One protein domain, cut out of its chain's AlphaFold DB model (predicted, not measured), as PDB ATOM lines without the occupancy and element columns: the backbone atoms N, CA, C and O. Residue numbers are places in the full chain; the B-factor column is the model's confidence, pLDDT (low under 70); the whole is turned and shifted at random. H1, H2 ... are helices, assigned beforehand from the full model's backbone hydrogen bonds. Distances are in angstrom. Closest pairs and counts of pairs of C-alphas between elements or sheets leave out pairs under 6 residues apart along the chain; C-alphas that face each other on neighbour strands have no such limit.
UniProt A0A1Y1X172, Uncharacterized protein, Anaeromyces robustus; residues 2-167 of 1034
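This is residues 2 to 167 of the 1034 residues of an uncharacterized protein of Anaeromyces robustus (UniProt A0A1Y1X172). Short helices double back on one another in an elongated row: the helical hairpin of H3 and H4 stands toward one end with H1 and H2 beside it, H5 to H9 make the middle, and the hairpin of H10 and H11 stands toward the other end. H12 folds back toward H9, a tail of residues 158 to 167 follows it, and residues 5 to 12 stick out. The printed part has 166 residues with twelve named helices, H1 to H12 in chain order, and no named strand: the class is all helix. It is only just loose, close to compact, with a radius of gyration of the C-alphas of 18.5 A and spans of 56 by 32 by 28 A.

H1, residues 2 to 9, and H2, residues 14 to 17, are close but not clearly touching, the closest C-alphas, of Leu 7 and Leu 14, being 7.7 A apart. H3, residues 24 to 33, and H4, residues 39 to 48, form a hairpin at a shallow tilt of 12 degrees, opposite ways; C-alphas 28 and 42 come closest, at 6.3 A. H2 and H3 only just touch, only at the corner, with 3 pairs of C-alphas within 8 A. H1 is near H4. H5, residues 51 to 61, and H4 touch only at the corner, with C-alphas 48 and 54 closest at 4.9 A. H6, residues 65 to 75, touches H9, residues 104 to 112, at a shallow tilt of 23 degrees, the same way; C-alphas 65 and 106 are closest, at 5.8 A. H7, residues 79 to 82, is apart from H6. H8, residues 89 to 98, forms a hairpin with H9 at 12 degrees, C-alphas 93 and 107 closest at 6.7 A. H10, residues 116 to 126, and H11, residues 130 to 139, form a hairpin at 24 degrees, C-alphas 124 and 133 closest at 5.7 A. H12, residues 147 to 157, only just touches H9, with 3 pairs of C-alphas within 8 A, Phe 111 and Ile 152 closest at 6.2 A, at a steep tilt of 46 degrees. Every O i to N i+4 pair is within hydrogen-bond range in the helices other than H2 and H7, which are too short for one.

H1 begins at C-alpha 2, (175.481, 230.213, 165.143). H6 is 15.3 A long, and H5, H10 and H12 are 15.1 A each. H12 ends at C-alpha 157, (196.295, 230.734, 196.055).

The C-alphas farthest apart, of Asp 20 and Pro 164, are 59.9 A apart. The printed part has no cut and no long link. Mean pLDDT of the printed part is 78.6; residues 141 to 167 are among those under 70.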
ATOM      1  N   LYS A   2     175.913 230.528 166.529       77.44
ATOM      2  CA  LYS A   2     175.481 230.213 165.143       77.44
ATOM      3  C   LYS A   2     176.608 229.691 164.234       77.44
ATOM      4  O   LYS A   2     176.402 228.716 163.534       77.44
ATOM      5  N   LEU A   3     177.809 230.274 164.316       74.81
ATOM      6  CA  LEU A   3     178.985 229.790 163.575       74.81
ATOM      7  C   LEU A   3     179.421 228.372 164.000       74.81
ATOM      8  O   LEU A   3     179.725 227.553 163.146       74.81
ATOM      9  N   LYS A   4     179.403 228.060 165.309       73.00
ATOM     10  CA  LYS A   4     179.728 226.720 165.843       73.00
ATOM     11  C   LYS A   4     178.733 225.678 165.328       73.00
ATOM     12  O   LYS A   4     179.151 224.634 164.850       73.00
ATOM     13  N   ILE A   5     177.436 225.996 165.381       76.19
ATOM     14  CA  ILE A   5     176.360 225.138 164.861       76.19
ATOM     15  C   ILE A   5     176.534 224.925 163.354       76.19
ATOM     16  O   ILE A   5     176.555 223.786 162.910       76.19
ATOM     17  N   PHE A   6     176.768 225.995 162.590       78.69
ATOM     18  CA  PHE A   6     176.965 225.926 161.141       78.69
ATOM     19  C   PHE A   6     178.148 225.033 160.734       78.69
ATOM     20  O   PHE A   6     178.010 224.199 159.844       78.69
ATOM     21  N   LEU A   7     179.302 225.174 161.394       78.12
ATOM     22  CA  LEU A   7     180.482 224.351 161.104       78.12
ATOM     23  C   LEU A   7     180.235 222.866 161.409       78.12
ATOM     24  O   LEU A   7     180.649 222.008 160.633       78.12
ATOM     25  N   ILE A   8     179.518 222.569 162.502       74.88
ATOM     26  CA  ILE A   8     179.131 221.202 162.876       74.88
ATOM     27  C   ILE A   8     178.129 220.624 161.866       74.88
ATOM     28  O   ILE A   8     178.357 219.539 161.341       74.88
ATOM     29  N   GLU A   9     177.052 221.351 161.550       79.94
ATOM     30  CA  GLU A   9     176.004 220.915 160.612       79.94
ATOM     31  C   GLU A   9     176.540 220.645 159.204       79.94
ATOM     32  O   GLU A   9     176.015 219.791 158.491       79.94
ATOM     33  N   LYS A  10     177.569 221.386 158.786       81.88
ATOM     34  CA  LYS A  10     178.181 221.251 157.461       81.88
ATOM     35  C   LYS A  10     179.423 220.366 157.442       81.88
ATOM     36  O   LYS A  10     179.976 220.167 156.366       81.88
ATOM     37  N   ASN A  11     179.839 219.827 158.591       80.88
ATOM     38  CA  ASN A  11     181.079 219.062 158.748       80.88
ATOM     39  C   ASN A  11     182.305 219.781 158.141       80.88
ATOM     40  O   ASN A  11     183.170 219.152 157.537       80.88
ATOM     41  N   LEU A  12     182.348 221.111 158.270       79.44
ATOM     42  CA  LEU A  12     183.420 221.953 157.734       79.44
ATOM     43  C   LEU A  12     184.478 222.187 158.811       79.44
ATOM     44  O   LEU A  12     184.146 222.598 159.930       79.44
ATOM     45  N   LYS A  13     185.759 222.000 158.480       80.50
ATOM     46  CA  LYS A  13     186.849 222.507 159.319       80.50
ATOM     47  C   LYS A  13     187.100 223.964 158.943       80.50
ATOM     48  O   LYS A  13     187.077 224.329 157.775       80.50
ATOM     49  N   LEU A  14     187.381 224.819 159.930       80.69
ATOM     50  CA  LEU A  14     187.774 226.212 159.660       80.69
ATOM     51  C   LEU A  14     189.039 226.292 158.793       80.69
ATOM     52  O   LEU A  14     189.229 227.268 158.079       80.69
ATOM     53  N   GLU A  15     189.887 225.266 158.860       79.38
ATOM     54  CA  GLU A  15     191.080 225.120 158.027       79.38
ATOM     55  C   GLU A  15     190.734 224.953 156.539       79.38
ATOM     56  O   GLU A  15     191.475 225.473 155.710       79.38
ATOM     57  N   ASP A  16     189.588 224.341 156.215       81.94
ATOM     58  CA  ASP A  16     189.119 224.118 154.837       81.94
ATOM     59  C   ASP A  16     188.667 225.420 154.157       81.94
ATOM     60  O   ASP A  16     188.487 225.463 152.945       81.94
ATOM     61  N   LEU A  17     188.464 226.490 154.937       79.31
ATOM     62  CA  LEU A  17     188.180 227.818 154.396       79.31
ATOM     63  C   LEU A  17     189.442 228.511 153.885       79.31
ATOM     64  O   LEU A  17     189.313 229.534 153.225       79.31
ATOM     65  N   ASN A  18     190.634 228.018 154.231       82.56
ATOM     66  CA  ASN A  18     191.873 228.629 153.775       82.56
ATOM     67  C   ASN A  18     192.181 228.211 152.336       82.56
ATOM     68  O   ASN A  18     192.180 227.025 152.018       82.56
ATOM     69  N   ASP A  19     192.537 229.183 151.506       86.56
ATOM     70  CA  ASP A  19     193.113 228.976 150.180       86.56
ATOM     71  C   ASP A  19     194.323 229.911 149.990       86.56
ATOM     72  O   ASP A  19     194.755 230.593 150.927       86.56
ATOM     73  N   ASP A  20     194.889 229.948 148.784       83.56
ATOM     74  CA  ASP A  20     196.059 230.780 148.472       83.56
ATOM     75  C   ASP A  20     195.803 232.294 148.644       83.56
ATOM     76  O   ASP A  20     196.740 233.095 148.722       83.56
ATOM     77  N   HIS A  21     194.539 232.716 148.723       82.75
ATOM     78  CA  HIS A  21     194.105 234.109 148.813       82.75
ATOM     79  C   HIS A  21     193.402 234.454 150.133       82.75
ATOM     80  O   HIS A  21     193.343 235.631 150.505       82.75
ATOM     81  N   PHE A  22     192.915 233.463 150.880       85.38
ATOM     82  CA  PHE A  22     192.185 233.649 152.123       85.38
ATOM     83  C   PHE A  22     192.784 232.828 153.262       85.38
ATOM     84  O   PHE A  22     192.919 231.613 153.201       85.38
ATOM     85  N   ASN A  23     193.084 233.511 154.368       88.31
ATOM     86  CA  ASN A  23     193.480 232.876 155.615       88.31
ATOM     87  C   ASN A  23     192.511 233.296 156.723       88.31
ATOM     88  O   ASN A  23     192.501 234.455 157.151       88.31
ATOM     89  N   VAL A  24     191.716 232.347 157.210       86.62
ATOM     90  CA  VAL A  24     190.653 232.566 158.192       86.62
ATOM     91  C   VAL A  24     191.182 233.178 159.489       86.62
ATOM     92  O   VAL A  24     190.515 234.036 160.068       86.62
ATOM     93  N   LYS A  25     192.405 232.825 159.924       85.19
ATOM     94  CA  LYS A  25     193.045 233.427 161.109       85.19
ATOM     95  C   LYS A  25     193.345 234.903 160.845       85.19
ATOM     96  O   LYS A  25     192.903 235.762 161.606       85.19
ATOM     97  N   ARG A  26     194.024 235.214 159.732       84.38
ATOM     98  CA  ARG A  26     194.382 236.595 159.350       84.38
ATOM     99  C   ARG A  26     193.145 237.477 159.167       84.38
ATOM    100  O   ARG A  26     193.126 238.613 159.638       84.38
ATOM    101  N   TYR A  27     192.100 236.945 158.539       88.19
ATOM    102  CA  TYR A  27     190.843 237.658 158.338       88.19
ATOM    103  C   TYR A  27     190.110 237.923 159.660       88.19
ATOM    104  O   TYR A  27     189.702 239.052 159.929       88.19
ATOM    105  N   THR A  28     190.038 236.921 160.540       85.94
ATOM    106  CA  THR A  28     189.468 237.064 161.890       85.94
ATOM    107  C   THR A  28     190.176 238.157 162.689       85.94
ATOM    108  O   THR A  28     189.521 238.938 163.378       85.94
ATOM    109  N   PHE A  29     191.501 238.280 162.561       81.38
ATOM    110  CA  PHE A  29     192.243 239.366 163.205       81.38
ATOM    111  C   PHE A  29     191.894 240.737 162.659       81.38
ATOM    112  O   PHE A  29     191.690 241.663 163.443       81.38
ATOM    113  N   SER A  30     191.774 240.862 161.337       86.38
ATOM    114  CA  SER A  30     191.313 242.103 160.714       86.38
ATOM    115  C   SER A  30     189.953 242.519 161.276       86.38
ATOM    116  O   SER A  30     189.791 243.657 161.716       86.38
ATOM    117  N   LEU A  31     188.997 241.586 161.345       87.44
ATOM    118  CA  LEU A  31     187.662 241.851 161.882       87.44
ATOM    119  C   LEU A  31     187.684 242.221 163.372       87.44
ATOM    120  O   LEU A  31     186.973 243.136 163.786       87.44
ATOM    121  N   PHE A  32     188.497 241.541 164.184       85.00
ATOM    122  CA  PHE A  32     188.601 241.838 165.614       85.00
ATOM    123  C   PHE A  32     189.227 243.216 165.867       85.00
ATOM    124  O   PHE A  32     188.711 243.983 166.678       85.00
ATOM    125  N   ASN A  33     190.281 243.577 165.129       83.56
ATOM    126  CA  ASN A  33     190.917 244.895 165.233       83.56
ATOM    127  C   ASN A  33     189.983 246.027 164.771       83.56
ATOM    128  O   ASN A  33     190.015 247.120 165.330       83.56
ATOM    129  N   GLN A  34     189.099 245.745 163.810       89.12
ATOM    130  CA  GLN A  34     188.013 246.638 163.393       89.12
ATOM    131  C   GLN A  34     186.810 246.633 164.358       89.12
ATOM    132  O   GLN A  34     185.837 247.342 164.118       89.12
ATOM    133  N   LYS A  35     186.862 245.856 165.452       87.88
ATOM    134  CA  LYS A  35     185.780 245.665 166.438       87.88
ATOM    135  C   LYS A  35     184.478 245.103 165.844       87.88
ATOM    136  O   LYS A  35     183.410 245.290 166.420       87.88
ATOM    137  N   LEU A  36     184.556 244.400 164.713       85.06
ATOM    138  CA  LEU A  36     183.402 243.805 164.026       85.06
ATOM    139  C   LEU A  36     182.995 242.440 164.595       85.06
ATOM    140  O   LEU A  36     181.873 241.991 164.377       85.06
ATOM    141  N   ILE A  37     183.890 241.776 165.330       86.69
ATOM    142  CA  ILE A  37     183.610 240.518 166.030       86.69
ATOM    143  C   ILE A  37     184.038 240.609 167.493       86.69
ATOM    144  O   ILE A  37     184.965 241.344 167.841       86.69
ATOM    145  N   THR A  38     183.366 239.848 168.356       85.31
ATOM    146  CA  THR A  38     183.677 239.825 169.787       85.31
ATOM    147  C   THR A  38     184.942 239.017 170.079       85.31
ATOM    148  O   THR A  38     185.419 238.230 169.254       85.31
ATOM    149  N   ARG A  39     185.478 239.189 171.291       79.94
ATOM    150  CA  ARG A  39     186.636 238.432 171.777       79.94
ATOM    151  C   ARG A  39     186.365 236.928 171.788       79.94
ATOM    152  O   ARG A  39     187.230 236.162 171.386       79.94
ATOM    153  N   GLU A  40     185.162 236.514 172.177       80.94
ATOM    154  CA  GLU A  40     184.747 235.108 172.219       80.94
ATOM    155  C   GLU A  40     184.712 234.500 170.816       80.94
ATOM    156  O   GLU A  40     185.125 233.361 170.616       80.94
ATOM    157  N   MET A  41     184.242 235.267 169.825       83.25
ATOM    158  CA  MET A  41     184.189 234.816 168.436       83.25
ATOM    159  C   MET A  41     185.590 234.696 167.830       83.25
ATOM    160  O   MET A  41     185.873 233.719 167.138       83.25
ATOM    161  N   ARG A  42     186.484 235.639 168.147       88.31
ATOM    162  CA  ARG A  42     187.905 235.559 167.800       88.31
ATOM    163  C   ARG A  42     188.565 234.329 168.432       88.31
ATOM    164  O   ARG A  42     189.176 233.544 167.714       88.31
ATOM    165  N   ASP A  43     188.436 234.159 169.749       83.12
ATOM    166  CA  ASP A  43     189.065 233.060 170.491       83.12
ATOM    167  C   ASP A  43     188.563 231.702 169.979       83.12
ATOM    168  O   ASP A  43     189.371 230.809 169.730       83.12
ATOM    169  N   PHE A  44     187.260 231.579 169.695       85.12
ATOM    170  CA  PHE A  44     186.678 230.395 169.062       85.12
ATOM    171  C   PHE A  44     187.334 230.073 167.712       85.12
ATOM    172  O   PHE A  44     187.764 228.945 167.491       85.12
ATOM    173  N   ILE A  45     187.460 231.049 166.807       85.50
ATOM    174  CA  ILE A  45     188.043 230.791 165.483       85.50
ATOM    175  C   ILE A  45     189.529 230.420 165.594       85.50
ATOM    176  O   ILE A  45     189.978 229.516 164.892       85.50
ATOM    177  N   ILE A  46     190.293 231.050 166.494       84.44
ATOM    178  CA  ILE A  46     191.713 230.715 166.715       84.44
ATOM    179  C   ILE A  46     191.874 229.295 167.265       84.44
ATOM    180  O   ILE A  46     192.754 228.569 166.807       84.44
ATOM    181  N   ILE A  47     191.044 228.903 168.234       84.81
ATOM    182  CA  ILE A  47     191.089 227.568 168.844       84.81
ATOM    183  C   ILE A  47     190.754 226.495 167.805       84.81
ATOM    184  O   ILE A  47     191.460 225.501 167.704       84.81
ATOM    185  N   TYR A  48     189.702 226.700 167.008       84.38
ATOM    186  CA  TYR A  48     189.177 225.680 166.092       84.38
ATOM    187  C   TYR A  48     189.845 225.669 164.704       84.38
ATOM    188  O   TYR A  48     189.456 224.878 163.847       84.38
ATOM    189  N   SER A  49     190.847 226.524 164.479       82.75
ATOM    190  CA  SER A  49     191.701 226.534 163.276       82.75
ATOM    191  C   SER A  49     193.105 225.966 163.538       82.75
ATOM    192  O   SER A  49     194.043 226.213 162.777       82.75
ATOM    193  N   ASP A  50     193.277 225.288 164.670       84.81
ATOM    194  CA  ASP A  50     194.477 224.553 165.050       84.81
ATOM    195  C   ASP A  50     194.028 223.249 165.715       84.81
ATOM    196  O   ASP A  50     193.451 223.266 166.805       84.81
ATOM    197  N   ASN A  51     194.262 222.115 165.051       83.19
ATOM    198  CA  ASN A  51     193.796 220.815 165.538       83.19
ATOM    199  C   ASN A  51     194.292 220.481 166.960       83.19
ATOM    200  O   ASN A  51     193.519 219.925 167.739       83.19
ATOM    201  N   LYS A  52     195.514 220.889 167.347       86.06
ATOM    202  CA  LYS A  52     196.055 220.656 168.700       86.06
ATOM    203  C   LYS A  52     195.311 221.495 169.742       86.06
ATOM    204  O   LYS A  52     194.974 220.994 170.818       86.06
ATOM    205  N   LYS A  53     195.025 222.767 169.441       88.25
ATOM    206  CA  LYS A  53     194.245 223.645 170.339       88.25
ATOM    207  C   LYS A  53     192.802 223.191 170.449       88.25
ATOM    208  O   LYS A  53     192.282 223.131 171.560       88.25
ATOM    209  N   LYS A  54     192.183 222.846 169.321       87.19
ATOM    210  CA  LYS A  54     190.824 222.315 169.262       87.19
ATOM    211  C   LYS A  54     190.689 221.074 170.139       87.19
ATOM    212  O   LYS A  54     189.871 221.084 171.050       87.19
ATOM    213  N   GLU A  55     191.527 220.063 169.913       89.06
ATOM    214  CA  GLU A  55     191.522 218.816 170.688       89.06
ATOM    215  C   GLU A  55     191.698 219.099 172.188       89.06
ATOM    216  O   GLU A  55     190.936 218.606 173.019       89.06
ATOM    217  N   THR A  56     192.645 219.972 172.542       89.56
ATOM    218  CA  THR A  56     192.925 220.299 173.945       89.56
ATOM    219  C   THR A  56     191.768 221.040 174.622       89.56
ATOM    220  O   THR A  56     191.405 220.708 175.750       89.56
ATOM    221  N   ILE A  57     191.148 222.013 173.946       90.44
ATOM    222  CA  ILE A  57     189.992 222.745 174.482       90.44
ATOM    223  C   ILE A  57     188.756 221.845 174.561       90.44
ATOM    224  O   ILE A  57     188.059 221.889 175.568       90.44
ATOM    225  N   GLU A  58     188.511 220.979 173.577       88.94
ATOM    226  CA  GLU A  58     187.408 220.010 173.627       88.94
ATOM    227  C   GLU A  58     187.555 219.044 174.812       88.94
ATOM    228  O   GLU A  58     186.569 218.701 175.464       88.94
ATOM    229  N   ILE A  59     188.782 218.631 175.144       90.88
ATOM    230  CA  ILE A  59     189.051 217.807 176.330       90.88
ATOM    231  C   ILE A  59     188.842 218.600 177.626       90.88
ATOM    232  O   ILE A  59     188.270 218.063 178.576       90.88
ATOM    233  N   ILE A  60     189.237 219.875 177.666       92.19
ATOM    234  CA  ILE A  60     188.970 220.764 178.805       92.19
ATOM    235  C   ILE A  60     187.456 220.963 179.006       92.19
ATOM    236  O   ILE A  60     186.970 220.837 180.131       92.19
ATOM    237  N   GLU A  61     186.700 221.211 177.931       90.12
ATOM    238  CA  GLU A  61     185.243 221.421 177.943       90.12
ATOM    239  C   GLU A  61     184.463 220.168 178.388       90.12
ATOM    240  O   GLU A  61     183.370 220.302 178.936       90.12
ATOM    241  N   LYS A  62     185.023 218.951 178.252       91.69
ATOM    242  CA  LYS A  62     184.437 217.719 178.833       91.69
ATOM    243  C   LYS A  62     184.399 217.733 180.364       91.69
ATOM    244  O   LYS A  62     183.705 216.908 180.954       91.69
ATOM    245  N   ASN A  63     185.156 218.629 181.003       92.38
ATOM    246  CA  ASN A  63     185.174 218.842 182.449       92.38
ATOM    247  C   ASN A  63     185.433 217.560 183.281       92.38
ATOM    248  O   ASN A  63     184.918 217.401 184.389       92.38
ATOM    249  N   ASN A  64     186.239 216.632 182.755       93.69
ATOM    250  CA  ASN A  64     186.592 215.371 183.411       93.69
ATOM    251  C   ASN A  64     188.095 215.346 183.731       93.69
ATOM    252  O   ASN A  64     188.928 215.388 182.827       93.69
ATOM    253  N   VAL A  65     188.426 215.311 185.028       90.88
ATOM    254  CA  VAL A  65     189.806 215.451 185.526       90.88
ATOM    255  C   VAL A  65     190.678 214.292 185.060       90.88
ATOM    256  O   VAL A  65     191.764 214.540 184.556       90.88
ATOM    257  N   GLU A  66     190.182 213.056 185.139       90.81
ATOM    258  CA  GLU A  66     190.939 211.855 184.761       90.81
ATOM    259  C   GLU A  66     191.283 211.855 183.266       90.81
ATOM    260  O   GLU A  66     192.405 211.531 182.878       90.81
ATOM    261  N   ILE A  67     190.336 212.279 182.418       92.25
ATOM    262  CA  ILE A  67     190.557 212.390 180.969       92.25
ATOM    263  C   ILE A  67     191.609 213.464 180.672       92.25
ATOM    264  O   ILE A  67     192.488 213.243 179.840       92.25
ATOM    265  N   LEU A  68     191.537 214.616 181.347       92.94
ATOM    266  CA  LEU A  68     192.484 215.707 181.136       92.94
ATOM    267  C   LEU A  68     193.889 215.362 181.655       92.94
ATOM    268  O   LEU A  68     194.858 215.629 180.954       92.94
ATOM    269  N   GLU A  69     194.016 214.733 182.826       89.31
ATOM    270  CA  GLU A  69     195.302 214.263 183.372       89.31
ATOM    271  C   GLU A  69     195.966 213.246 182.444       89.31
ATOM    272  O   GLU A  69     197.138 213.401 182.091       89.31
ATOM    273  N   LYS A  70     195.197 212.246 181.993       91.62
ATOM    274  CA  LYS A  70     195.671 211.249 181.032       91.62
ATOM    275  C   LYS A  70     196.156 211.917 179.745       91.62
ATOM    276  O   LYS A  70     197.249 211.611 179.280       91.62
ATOM    277  N   TYR A  71     195.389 212.868 179.215       91.50
ATOM    278  CA  TYR A  71     195.749 213.601 178.003       91.50
ATOM    279  C   TYR A  71     197.010 214.465 178.173       91.50
ATOM    280  O   TYR A  71     197.890 214.423 177.314       91.50
ATOM    281  N   ILE A  72     197.142 215.199 179.288       89.88
ATOM    282  CA  ILE A  72     198.348 215.985 179.610       89.88
ATOM    283  C   ILE A  72     199.582 215.078 179.629       89.88
ATOM    284  O   ILE A  72     200.613 215.449 179.071       89.88
ATOM    285  N   HIS A  73     199.473 213.892 180.239       89.19
ATOM    286  CA  HIS A  73     200.586 212.955 180.364       89.19
ATOM    287  C   HIS A  73     200.941 212.275 179.034       89.19
ATOM    288  O   HIS A  73     202.102 212.284 178.636       89.19
ATOM    289  N   GLU A  74     199.950 211.744 178.307       90.00
ATOM    290  CA  GLU A  74     200.158 211.056 177.023       90.00
ATOM    291  C   GLU A  74     200.715 211.980 175.935       90.00
ATOM    292  O   GLU A  74     201.464 211.535 175.065       90.00
ATOM    293  N   LYS A  75     200.344 213.264 175.962       88.88
ATOM    294  CA  LYS A  75     200.744 214.248 174.948       88.88
ATOM    295  C   LYS A  75     201.849 215.202 175.411       88.88
ATOM    296  O   LYS A  75     202.263 216.040 174.612       88.88
ATOM    297  N   ASN A  76     202.313 215.082 176.659       88.19
ATOM    298  CA  ASN A  76     203.289 215.969 177.306       88.19
ATOM    299  C   ASN A  76     202.992 217.464 177.072       88.19
ATOM    300  O   ASN A  76     203.808 218.201 176.519       88.19
ATOM    301  N   ILE A  77     201.774 217.893 177.411       85.88
ATOM    302  CA  ILE A  77     201.295 219.247 177.099       85.88
ATOM    303  C   ILE A  77     201.695 220.233 178.195       85.88
ATOM    304  O   ILE A  77     201.290 220.079 179.346       85.88
ATOM    305  N   GLU A  78     202.383 221.307 177.806       88.31
ATOM    306  CA  GLU A  78     202.428 222.552 178.573       88.31
ATOM    307  C   GLU A  78     201.378 223.517 178.004       88.31
ATOM    308  O   GLU A  78     201.385 223.837 176.813       88.31
ATOM    309  N   PHE A  79     200.431 223.981 178.826       88.50
ATOM    310  CA  PHE A  79     199.318 224.785 178.300       88.50
ATOM    311  C   PHE A  79     199.751 226.167 177.777       88.50
ATOM    312  O   PHE A  79     199.037 226.751 176.960       88.50
ATOM    313  N   LYS A  80     200.931 226.669 178.161       85.50
ATOM    314  CA  LYS A  80     201.536 227.868 177.560       85.50
ATOM    315  C   LYS A  80     201.815 227.708 176.065       85.50
ATOM    316  O   LYS A  80     201.808 228.700 175.351       85.50
ATOM    317  N   ASP A  81     202.008 226.487 175.566       85.44
ATOM    318  CA  ASP A  81     202.261 226.258 174.138       85.44
ATOM    319  C   ASP A  81     201.001 226.491 173.291       85.44
ATOM    320  O   ASP A  81     201.060 226.584 172.064       85.44
ATOM    321  N   LEU A  82     199.833 226.570 173.936       84.75
ATOM    322  CA  LEU A  82     198.572 226.920 173.288       84.75
ATOM    323  C   LEU A  82     198.341 228.437 173.270       84.75
ATOM    324  O   LEU A  82     197.525 228.917 172.469       84.75
ATOM    325  N   ASP A  83     199.055 229.185 174.120       82.62
ATOM    326  CA  ASP A  83     199.045 230.639 174.082       82.62
ATOM    327  C   ASP A  83     199.628 231.126 172.759       82.62
ATOM    328  O   ASP A  83     200.580 230.590 172.201       82.62
ATOM    329  N   THR A  84     199.037 232.194 172.248       82.00
ATOM    330  CA  THR A  84     199.595 232.951 171.126       82.00
ATOM    331  C   THR A  84     199.471 234.427 171.443       82.00
ATOM    332  O   THR A  84     198.742 234.802 172.365       82.00
ATOM    333  N   ASP A  85     200.081 235.279 170.625       76.19
ATOM    334  CA  ASP A  85     199.897 236.735 170.696       76.19
ATOM    335  C   ASP A  85     198.416 237.154 170.662       76.19
ATOM    336  O   ASP A  85     198.050 238.267 171.039       76.19
ATOM    337  N   HIS A  86     197.538 236.243 170.236       75.12
ATOM    338  CA  HIS A  86     196.127 236.505 170.032       75.12
ATOM    339  C   HIS A  86     195.165 235.616 170.831       75.12
ATOM    340  O   HIS A  86     193.974 235.926 170.887       75.12
ATOM    341  N   LEU A  87     195.663 234.563 171.484       81.88
ATOM    342  CA  LEU A  87     194.908 233.728 172.418       81.88
ATOM    343  C   LEU A  87     195.635 233.733 173.760       81.88
ATOM    344  O   LEU A  87     196.727 233.187 173.882       81.88
ATOM    345  N   ASN A  88     195.003 234.343 174.759       84.94
ATOM    346  CA  ASN A  88     195.417 234.217 176.150       84.94
ATOM    347  C   ASN A  88     194.553 233.126 176.781       84.94
ATOM    348  O   ASN A  88     193.403 233.378 177.157       84.94
ATOM    349  N   LEU A  89     195.109 231.922 176.851       85.62
ATOM    350  CA  LEU A  89     194.445 230.735 177.350       85.62
ATOM    351  C   LEU A  89     193.987 230.928 178.794       85.62
ATOM    352  O   LEU A  89     192.865 230.561 179.104       85.62
ATOM    353  N   ILE A  90     194.777 231.566 179.661       84.44
ATOM    354  CA  ILE A  90     194.394 231.799 181.068       84.44
ATOM    355  C   ILE A  90     193.072 232.559 181.150       84.44
ATOM    356  O   ILE A  90     192.168 232.166 181.885       84.44
ATOM    357  N   ASN A  91     192.935 233.626 180.360       82.31
ATOM    358  CA  ASN A  91     191.695 234.389 180.300       82.31
ATOM    359  C   ASN A  91     190.536 233.542 179.771       82.31
ATOM    360  O   ASN A  91     189.440 233.610 180.316       82.31
ATOM    361  N   HIS A  92     190.782 232.729 178.743       86.25
ATOM    362  CA  HIS A  92     189.772 231.830 178.199       86.25
ATOM    363  C   HIS A  92     189.312 230.790 179.236       86.25
ATOM    364  O   HIS A  92     188.119 230.625 179.453       86.25
ATOM    365  N   ILE A  93     190.242 230.161 179.958       88.94
ATOM    366  CA  ILE A  93     189.966 229.208 181.043       88.94
ATOM    367  C   ILE A  93     189.228 229.874 182.208       88.94
ATOM    368  O   ILE A  93     188.311 229.284 182.777       88.94
ATOM    369  N   ASN A  94     189.588 231.111 182.561       82.62
ATOM    370  CA  ASN A  94     188.875 231.881 183.578       82.62
ATOM    371  C   ASN A  94     187.429 232.178 183.157       82.62
ATOM    372  O   ASN A  94     186.536 232.055 183.990       82.62
ATOM    373  N   GLU A  95     187.188 232.509 181.885       83.12
ATOM    374  CA  GLU A  95     185.836 232.688 181.344       83.12
ATOM    375  C   GLU A  95     185.054 231.367 181.302       83.12
ATOM    376  O   GLU A  95     183.900 231.335 181.721       83.12
ATOM    377  N   LEU A  96     185.669 230.251 180.889       87.12
ATOM    378  CA  LEU A  96     185.030 228.928 180.952       87.12
ATOM    379  C   LEU A  96     184.626 228.565 182.386       87.12
ATOM    380  O   LEU A  96     183.535 228.052 182.610       87.12
ATOM    381  N   TYR A  97     185.478 228.863 183.367       87.31
ATOM    382  CA  TYR A  97     185.175 228.630 184.777       87.31
ATOM    383  C   TYR A  97     184.084 229.568 185.308       87.31
ATOM    384  O   TYR A  97     183.205 229.127 186.036       87.31
ATOM    385  N   LYS A  98     184.121 230.856 184.947       86.38
ATOM    386  CA  LYS A  98     183.112 231.850 185.348       86.38
ATOM    387  C   LYS A  98     181.724 231.528 184.790       86.38
ATOM    388  O   LYS A  98     180.732 231.843 185.436       86.38
ATOM    389  N   ASN A  99     181.672 230.903 183.616       84.56
ATOM    390  CA  ASN A  99     180.447 230.430 182.975       84.56
ATOM    391  C   ASN A  99     180.072 228.989 183.381       84.56
ATOM    392  O   ASN A  99     179.267 228.364 182.695       84.56
ATOM    393  N   ASP A 100     180.685 228.444 184.442       89.06
ATOM    394  CA  ASP A 100     180.461 227.090 184.971       89.06
ATOM    395  C   ASP A 100     180.654 225.944 183.948       89.06
ATOM    396  O   ASP A 100     180.199 224.820 184.161       89.06
ATOM    397  N   VAL A 101     181.375 226.189 182.844       89.50
ATOM    398  CA  VAL A 101     181.680 225.174 181.814       89.50
ATOM    399  C   VAL A 101     182.694 224.158 182.337       89.50
ATOM    400  O   VAL A 101     182.600 222.966 182.047       89.50
ATOM    401  N   ILE A 102     183.658 224.616 183.141       92.06
ATOM    402  CA  ILE A 102     184.679 223.764 183.758       92.06
ATOM    403  C   ILE A 102     184.683 223.897 185.276       92.06
ATOM    404  O   ILE A 102     184.464 224.962 185.847       92.06
ATOM    405  N   SER A 103     184.996 222.797 185.950       90.19
ATOM    406  CA  SER A 103     185.089 222.719 187.398       90.19
ATOM    407  C   SER A 103     186.371 223.369 187.910       90.19
ATOM    408  O   SER A 103     187.390 223.484 187.222       90.19
ATOM    409  N   LYS A 104     186.361 223.713 189.199       85.19
ATOM    410  CA  LYS A 104     187.544 224.224 189.902       85.19
ATOM    411  C   LYS A 104     188.743 223.271 189.811       85.19
ATOM    412  O   LYS A 104     189.878 223.736 189.753       85.19
ATOM    413  N   LYS A 105     188.504 221.951 189.812       87.44
ATOM    414  CA  LYS A 105     189.569 220.938 189.724       87.44
ATOM    415  C   LYS A 105     190.269 220.992 188.365       87.44
ATOM    416  O   LYS A 105     191.493 221.037 188.337       87.44
ATOM    417  N   ILE A 106     189.503 221.093 187.278       90.50
ATOM    418  CA  ILE A 106     190.029 221.251 185.915       90.50
ATOM    419  C   ILE A 106     190.824 222.546 185.780       90.50
ATOM    420  O   ILE A 106     191.977 222.512 185.367       90.50
ATOM    421  N   ARG A 107     190.258 223.678 186.215       88.81
ATOM    422  CA  ARG A 107     190.963 224.970 186.199       88.81
ATOM    423  C   ARG A 107     192.294 224.906 186.956       88.81
ATOM    424  O   ARG A 107     193.308 225.378 186.453       88.81
ATOM    425  N   LYS A 108     192.298 224.294 188.146       84.44
ATOM    426  CA  LYS A 108     193.511 224.108 188.956       84.44
ATOM    427  C   LYS A 108     194.548 223.249 188.230       84.44
ATOM    428  O   LYS A 108     195.722 223.596 188.238       84.44
ATOM    429  N   LEU A 109     194.116 222.148 187.621       87.31
ATOM    430  CA  LEU A 109     194.995 221.244 186.888       87.31
ATOM    431  C   LEU A 109     195.637 221.938 185.678       87.31
ATOM    432  O   LEU A 109     196.846 221.852 185.497       87.31
ATOM    433  N   ILE A 110     194.860 222.705 184.911       87.25
ATOM    434  CA  ILE A 110     195.376 223.473 183.770       87.25
ATOM    435  C   ILE A 110     196.449 224.467 184.222       87.25
ATOM    436  O   ILE A 110     197.497 224.577 183.597       87.25
ATOM    437  N   PHE A 111     196.217 225.162 185.333       86.06
ATOM    438  CA  PHE A 111     197.172 226.118 185.891       86.06
ATOM    439  C   PHE A 111     198.443 225.459 186.439       86.06
ATOM    440  O   PHE A 111     199.526 226.008 186.260       86.06
ATOM    441  N   LEU A 112     198.334 224.271 187.041       82.50
ATOM    442  CA  LEU A 112     199.487 223.488 187.507       82.50
ATOM    443  C   LEU A 112     200.411 223.049 186.365       82.50
ATOM    444  O   LEU A 112     201.618 222.960 186.559       82.50
ATOM    445  N   HIS A 113     199.837 222.788 185.193       87.56
ATOM    446  CA  HIS A 113     200.549 222.335 183.998       87.56
ATOM    447  C   HIS A 113     200.688 223.439 182.941       87.56
ATOM    448  O   HIS A 113     200.978 223.160 181.778       87.56
ATOM    449  N   TYR A 114     200.450 224.701 183.316       85.50
ATOM    450  CA  TYR A 114     200.516 225.799 182.359       85.50
ATOM    451  C   TYR A 114     201.941 226.021 181.866       85.50
ATOM    452  O   TYR A 114     202.174 226.113 180.666       85.50
ATOM    453  N   ASP A 115     202.888 226.025 182.795       82.81
ATOM    454  CA  ASP A 115     204.315 226.083 182.527       82.81
ATOM    455  C   ASP A 115     205.024 225.231 183.588       82.81
ATOM    456  O   ASP A 115     204.650 225.270 184.766       82.81
ATOM    457  N   SER A 116     206.030 224.451 183.192       79.62
ATOM    458  CA  SER A 116     206.828 223.626 184.108       79.62
ATOM    459  C   SER A 116     207.411 224.429 185.282       79.62
ATOM    460  O   SER A 116     207.380 223.951 186.416       79.62
ATOM    461  N   THR A 117     207.810 225.687 185.061       77.50
ATOM    462  CA  THR A 117     208.251 226.640 186.093       77.50
ATOM    463  C   THR A 117     207.154 226.923 187.128       77.50
ATOM    464  O   THR A 117     207.445 227.026 188.315       77.50
ATOM    465  N   ILE A 118     205.877 227.000 186.734       75.88
ATOM    466  CA  ILE A 118     204.757 227.177 187.680       75.88
ATOM    467  C   ILE A 118     204.578 225.919 188.534       75.88
ATOM    468  O   ILE A 118     204.403 226.017 189.749       75.88
ATOM    469  N   GLY A 119     204.673 224.741 187.917       74.50
ATOM    470  CA  GLY A 119     204.642 223.465 188.630       74.50
ATOM    471  C   GLY A 119     205.770 223.338 189.660       74.50
ATOM    472  O   GLY A 119     205.527 222.903 190.786       74.50
ATOM    473  N   GLU A 120     206.987 223.760 189.311       77.62
ATOM    474  CA  GLU A 120     208.146 223.796 190.213       77.62
ATOM    475  C   GLU A 120     207.965 224.805 191.352       77.62
ATOM    476  O   GLU A 120     208.138 224.443 192.515       77.62
ATOM    477  N   ILE A 121     207.511 226.025 191.053       74.25
ATOM    478  CA  ILE A 121     207.191 227.052 192.056       74.25
ATOM    479  C   ILE A 121     206.156 226.544 193.057       74.25
ATOM    480  O   ILE A 121     206.323 226.694 194.267       74.25
ATOM    481  N   ILE A 122     205.095 225.902 192.574       72.81
ATOM    482  CA  ILE A 122     204.042 225.374 193.438       72.81
ATOM    483  C   ILE A 122     204.570 224.228 194.296       72.81
ATOM    484  O   ILE A 122     204.234 224.181 195.475       72.81
ATOM    485  N   LYS A 123     205.411 223.340 193.752       75.94
ATOM    486  CA  LYS A 123     206.067 222.280 194.534       75.94
ATOM    487  C   LYS A 123     206.965 222.868 195.623       75.94
ATOM    488  O   LYS A 123     206.870 222.440 196.770       75.94
ATOM    489  N   LEU A 124     207.770 223.881 195.304       73.81
ATOM    490  CA  LEU A 124     208.618 224.585 196.275       73.81
ATOM    491  C   LEU A 124     207.779 225.229 197.391       73.81
ATOM    492  O   LEU A 124     208.089 225.071 198.573       73.81
ATOM    493  N   ILE A 125     206.664 225.873 197.031       67.38
ATOM    494  CA  ILE A 125     205.736 226.486 197.992       67.38
ATOM    495  C   ILE A 125     205.020 225.421 198.841       67.38
ATOM    496  O   ILE A 125     204.902 225.576 200.057       67.38
ATOM    497  N   GLN A 126     204.574 224.316 198.239       68.88
ATOM    498  CA  GLN A 126     203.927 223.198 198.940       68.88
ATOM    499  C   GLN A 126     204.875 222.499 199.921       68.88
ATOM    500  O   GLN A 126     204.449 222.133 201.017       68.88
ATOM    501  N   ASN A 127     206.158 222.389 199.571       71.88
ATOM    502  CA  ASN A 127     207.201 221.806 200.417       71.88
ATOM    503  C   ASN A 127     207.620 222.716 201.584       71.88
ATOM    504  O   ASN A 127     208.396 222.294 202.438       71.88
ATOM    505  N   LYS A 128     207.094 223.948 201.651       67.31
ATOM    506  CA  LYS A 128     207.423 224.961 202.668       67.31
ATOM    507  C   LYS A 128     208.922 225.309 202.734       67.31
ATOM    508  O   LYS A 128     209.374 225.844 203.746       67.31
ATOM    509  N   ASP A 129     209.682 225.031 201.675       71.12
ATOM    510  CA  ASP A 129     211.120 225.286 201.613       71.12
ATOM    511  C   ASP A 129     211.387 226.722 201.152       71.12
ATOM    512  O   ASP A 129     211.472 227.046 199.964       71.12
ATOM    513  N   PHE A 130     211.474 227.601 202.144       62.88
ATOM    514  CA  PHE A 130     211.628 229.034 201.949       62.88
ATOM    515  C   PHE A 130     212.926 229.420 201.222       62.88
ATOM    516  O   PHE A 130     212.912 230.309 200.367       62.88
ATOM    517  N   TYR A 131     214.046 228.781 201.565       66.94
ATOM    518  CA  TYR A 131     215.356 229.162 201.035       66.94
ATOM    519  C   TYR A 131     215.482 228.730 199.574       66.94
ATOM    520  O   TYR A 131     215.907 229.520 198.731       66.94
ATOM    521  N   SER A 132     214.996 227.527 199.261       73.56
ATOM    522  CA  SER A 132     214.943 227.027 197.888       73.56
ATOM    523  C   SER A 132     213.980 227.834 197.023       73.56
ATOM    524  O   SER A 132     214.323 228.144 195.888       73.56
ATOM    525  N   PHE A 133     212.826 228.268 197.548       72.19
ATOM    526  CA  PHE A 133     211.937 229.179 196.818       72.19
ATOM    527  C   PHE A 133     212.619 230.522 196.519       72.19
ATOM    528  O   PHE A 133     212.635 230.960 195.373       72.19
ATOM    529  N   LYS A 134     213.247 231.160 197.516       65.88
ATOM    530  CA  LYS A 134     213.965 232.431 197.323       65.88
ATOM    531  C   LYS A 134     215.093 232.304 196.292       65.88
ATOM    532  O   LYS A 134     215.194 233.154 195.408       65.88
ATOM    533  N   ASN A 135     215.915 231.260 196.382       73.19
ATOM    534  CA  ASN A 135     217.019 231.032 195.447       73.19
ATOM    535  C   ASN A 135     216.504 230.752 194.038       73.19
ATOM    536  O   ASN A 135     216.946 231.405 193.100       73.19
ATOM    537  N   TYR A 136     215.490 229.893 193.904       73.25
ATOM    538  CA  TYR A 136     214.862 229.584 192.623       73.25
ATOM    539  C   TYR A 136     214.350 230.849 191.923       73.25
ATOM    540  O   TYR A 136     214.629 231.074 190.747       73.25
ATOM    541  N   ILE A 137     213.659 231.724 192.656       67.06
ATOM    542  CA  ILE A 137     213.161 233.000 192.129       67.06
ATOM    543  C   ILE A 137     214.319 233.939 191.736       67.06
ATOM    544  O   ILE A 137     214.258 234.584 190.690       67.06
ATOM    545  N   THR A 138     215.380 233.995 192.547       64.75
ATOM    546  CA  THR A 138     216.558 234.848 192.303       64.75
ATOM    547  C   THR A 138     217.360 234.380 191.079       64.75
ATOM    548  O   THR A 138     217.852 235.202 190.308       64.75
ATOM    549  N   GLU A 139     217.455 233.066 190.867       72.50
ATOM    550  CA  GLU A 139     218.151 232.436 189.738       72.50
ATOM    551  C   GLU A 139     217.374 232.575 188.418       72.50
ATOM    552  O   GLU A 139     217.974 232.771 187.362       72.50
ATOM    553  N   HIS A 140     216.038 232.557 188.459       70.62
ATOM    554  CA  HIS A 140     215.169 232.562 187.269       70.62
ATOM    555  C   HIS A 140     214.619 233.958 186.911       70.62
ATOM    556  O   HIS A 140     213.558 234.076 186.286       70.62
ATOM    557  N   ASN A 141     215.379 234.999 187.275       57.34
ATOM    558  CA  ASN A 141     215.094 236.447 187.369       57.34
ATOM    559  C   ASN A 141     214.379 237.156 186.178       57.34
ATOM    560  O   ASN A 141     214.189 238.367 186.217       57.34
ATOM    561  N   TYR A 142     213.959 236.451 185.121       53.69
ATOM    562  CA  TYR A 142     213.334 237.021 183.916       53.69
ATOM    563  C   TYR A 142     211.939 236.477 183.554       53.69
ATOM    564  O   TYR A 142     211.235 237.131 182.785       53.69
ATOM    565  N   LYS A 143     211.478 235.333 184.089       53.06
ATOM    566  CA  LYS A 143     210.192 234.733 183.645       53.06
ATOM    567  C   LYS A 143     208.960 235.124 184.474       53.06
ATOM    568  O   LYS A 143     207.843 235.040 183.971       53.06
ATOM    569  N   LEU A 144     209.136 235.615 185.702       51.62
ATOM    570  CA  LEU A 144     208.034 235.844 186.655       51.62
ATOM    571  C   LEU A 144     207.469 237.270 186.702       51.62
ATOM    572  O   LEU A 144     206.423 237.486 187.306       51.62
ATOM    573  N   TYR A 145     208.085 238.229 186.007       51.88
ATOM    574  CA  TYR A 145     207.507 239.570 185.806       51.88
ATOM    575  C   TYR A 145     206.334 239.578 184.814       51.88
ATOM    576  O   TYR A 145     205.682 240.603 184.606       51.88
ATOM    577  N   ASN A 146     206.043 238.438 184.186       60.50
ATOM    578  CA  ASN A 146     204.908 238.293 183.299       60.50
ATOM    579  C   ASN A 146     203.619 238.183 184.129       60.50
ATOM    580  O   ASN A 146     203.391 237.179 184.803       60.50
ATOM    581  N   LYS A 147     202.760 239.210 184.033       61.59
ATOM    582  CA  LYS A 147     201.437 239.304 184.679       61.59
ATOM    583  C   LYS A 147     200.636 237.993 184.622       61.59
ATOM    584  O   LYS A 147     199.973 237.648 185.588       61.59
ATOM    585  N   LYS A 148     200.769 237.215 183.540       64.94
ATOM    586  CA  LYS A 148     200.125 235.902 183.380       64.94
ATOM    587  C   LYS A 148     200.525 234.882 184.455       64.94
ATOM    588  O   LYS A 148     199.668 234.158 184.948       64.94
ATOM    589  N   TYR A 149     201.803 234.823 184.829       67.75
ATOM    590  CA  TYR A 149     202.296 233.896 185.854       67.75
ATOM    591  C   TYR A 149     201.809 234.320 187.240       67.75
ATOM    592  O   TYR A 149     201.434 233.469 188.043       67.75
ATOM    593  N   PHE A 150     201.741 235.630 187.490       62.97
ATOM    594  CA  PHE A 150     201.173 236.180 188.717       62.97
ATOM    595  C   PHE A 150     199.675 235.872 188.840       62.97
ATOM    596  O   PHE A 150     199.260 235.335 189.862       62.97
ATOM    597  N   ASP A 151     198.889 236.106 187.783       61.66
ATOM    598  CA  ASP A 151     197.451 235.807 187.754       61.66
ATOM    599  C   ASP A 151     197.183 234.302 187.993       61.66
ATOM    600  O   ASP A 151     196.216 233.931 188.660       61.66
ATOM    601  N   ILE A 152     198.049 233.414 187.478       64.19
ATOM    602  CA  ILE A 152     197.971 231.964 187.723       64.19
ATOM    603  C   ILE A 152     198.275 231.631 189.184       64.19
ATOM    604  O   ILE A 152     197.524 230.879 189.809       64.19
ATOM    605  N   ILE A 153     199.360 232.185 189.724       64.38
ATOM    606  CA  ILE A 153     199.755 232.035 191.126       64.38
ATOM    607  C   ILE A 153     198.583 232.505 192.005       64.38
ATOM    608  O   ILE A 153     197.993 231.697 192.720       64.38
ATOM    609  N   GLU A 154     198.128 233.748 191.873       61.50
ATOM    610  CA  GLU A 154     197.001 234.309 192.627       61.50
ATOM    611  C   GLU A 154     195.724 233.449 192.535       61.50
ATOM    612  O   GLU A 154     195.102 233.117 193.554       61.50
ATOM    613  N   ALA A 155     195.352 233.006 191.327       60.47
ATOM    614  CA  ALA A 155     194.174 232.169 191.121       60.47
ATOM    615  C   ALA A 155     194.281 230.796 191.809       60.47
ATOM    616  O   ALA A 155     193.272 230.270 192.294       60.47
ATOM    617  N   LEU A 156     195.485 230.227 191.887       64.06
ATOM    618  CA  LEU A 156     195.763 228.997 192.624       64.06
ATOM    619  C   LEU A 156     195.776 229.207 194.150       64.06
ATOM    620  O   LEU A 156     195.408 228.282 194.883       64.06
ATOM    621  N   TYR A 157     196.129 230.407 194.629       67.56
ATOM    622  CA  TYR A 157     196.295 230.734 196.055       67.56
ATOM    623  C   TYR A 157     195.039 231.271 196.757       67.56
ATOM    624  O   TYR A 157     194.928 231.134 197.974       67.56
ATOM    625  N   SER A 158     194.047 231.794 196.027       50.28
ATOM    626  CA  SER A 158     192.889 232.511 196.602       50.28
ATOM    627  C   SER A 158     191.996 231.754 197.617       50.28
ATOM    628  O   SER A 158     191.127 232.387 198.215       50.28
ATOM    629  N   LYS A 159     192.152 230.434 197.864       49.75
ATOM    630  CA  LYS A 159     191.306 229.672 198.828       49.75
ATOM    631  C   LYS A 159     191.965 228.487 199.583       49.75
ATOM    632  O   LYS A 159     191.234 227.593 200.009       49.75
ATOM    633  N   ILE A 160     193.290 228.413 199.768       46.34
ATOM    634  CA  ILE A 160     193.927 227.352 200.596       46.34
ATOM    635  C   ILE A 160     194.562 227.978 201.857       46.34
ATOM    636  O   ILE A 160     195.299 228.949 201.759       46.34
ATOM    637  N   PHE A 161     194.221 227.442 203.036       43.75
ATOM    638  CA  PHE A 161     194.541 227.921 204.395       43.75
ATOM    639  C   PHE A 161     196.013 228.318 204.690       43.75
ATOM    640  O   PHE A 161     196.944 227.659 204.237       43.75
ATOM    641  N   LEU A 162     196.157 229.337 205.564       46.62
ATOM    642  CA  LEU A 162     197.237 229.657 206.531       46.62
ATOM    643  C   LEU A 162     198.653 229.118 206.233       46.62
ATOM    644  O   LEU A 162     199.104 228.144 206.838       46.62
ATOM    645  N   PHE A 163     199.418 229.830 205.405       48.50
ATOM    646  CA  PHE A 163     200.882 229.790 205.490       48.50
ATOM    647  C   PHE A 163     201.399 230.828 206.504       48.50
ATOM    648  O   PHE A 163     200.701 231.810 206.775       48.50
ATOM    649  N   PRO A 164     202.613 230.650 207.072       53.78
ATOM    650  CA  PRO A 164     203.247 231.664 207.905       53.78
ATOM    651  C   PRO A 164     203.301 232.989 207.145       53.78
ATOM    652  O   PRO A 164     203.758 233.024 206.005       53.78
ATOM    653  N   ILE A 165     202.874 234.068 207.801       53.06
ATOM    654  CA  ILE A 165     202.818 235.451 207.292       53.06
ATOM    655  C   ILE A 165     204.082 235.848 206.505       53.06
ATOM    656  O   ILE A 165     203.982 236.564 205.516       53.06
ATOM    657  N   ARG A 166     205.251 235.296 206.864       51.22
ATOM    658  CA  ARG A 166     206.512 235.451 206.123       51.22
ATOM    659  C   ARG A 166     206.410 235.112 204.630       51.22
ATOM    660  O   ARG A 166     206.950 235.864 203.838       51.22
ATOM    661  N   LEU A 167     205.712 234.052 204.215       50.06
ATOM    662  CA  LEU A 167     205.670 233.658 202.797       50.06
ATOM    663  C   LEU A 167     204.810 234.615 201.951       50.06
ATOM    664  O   LEU A 167     205.220 234.993 200.859       50.06
TER     665      LEU A 167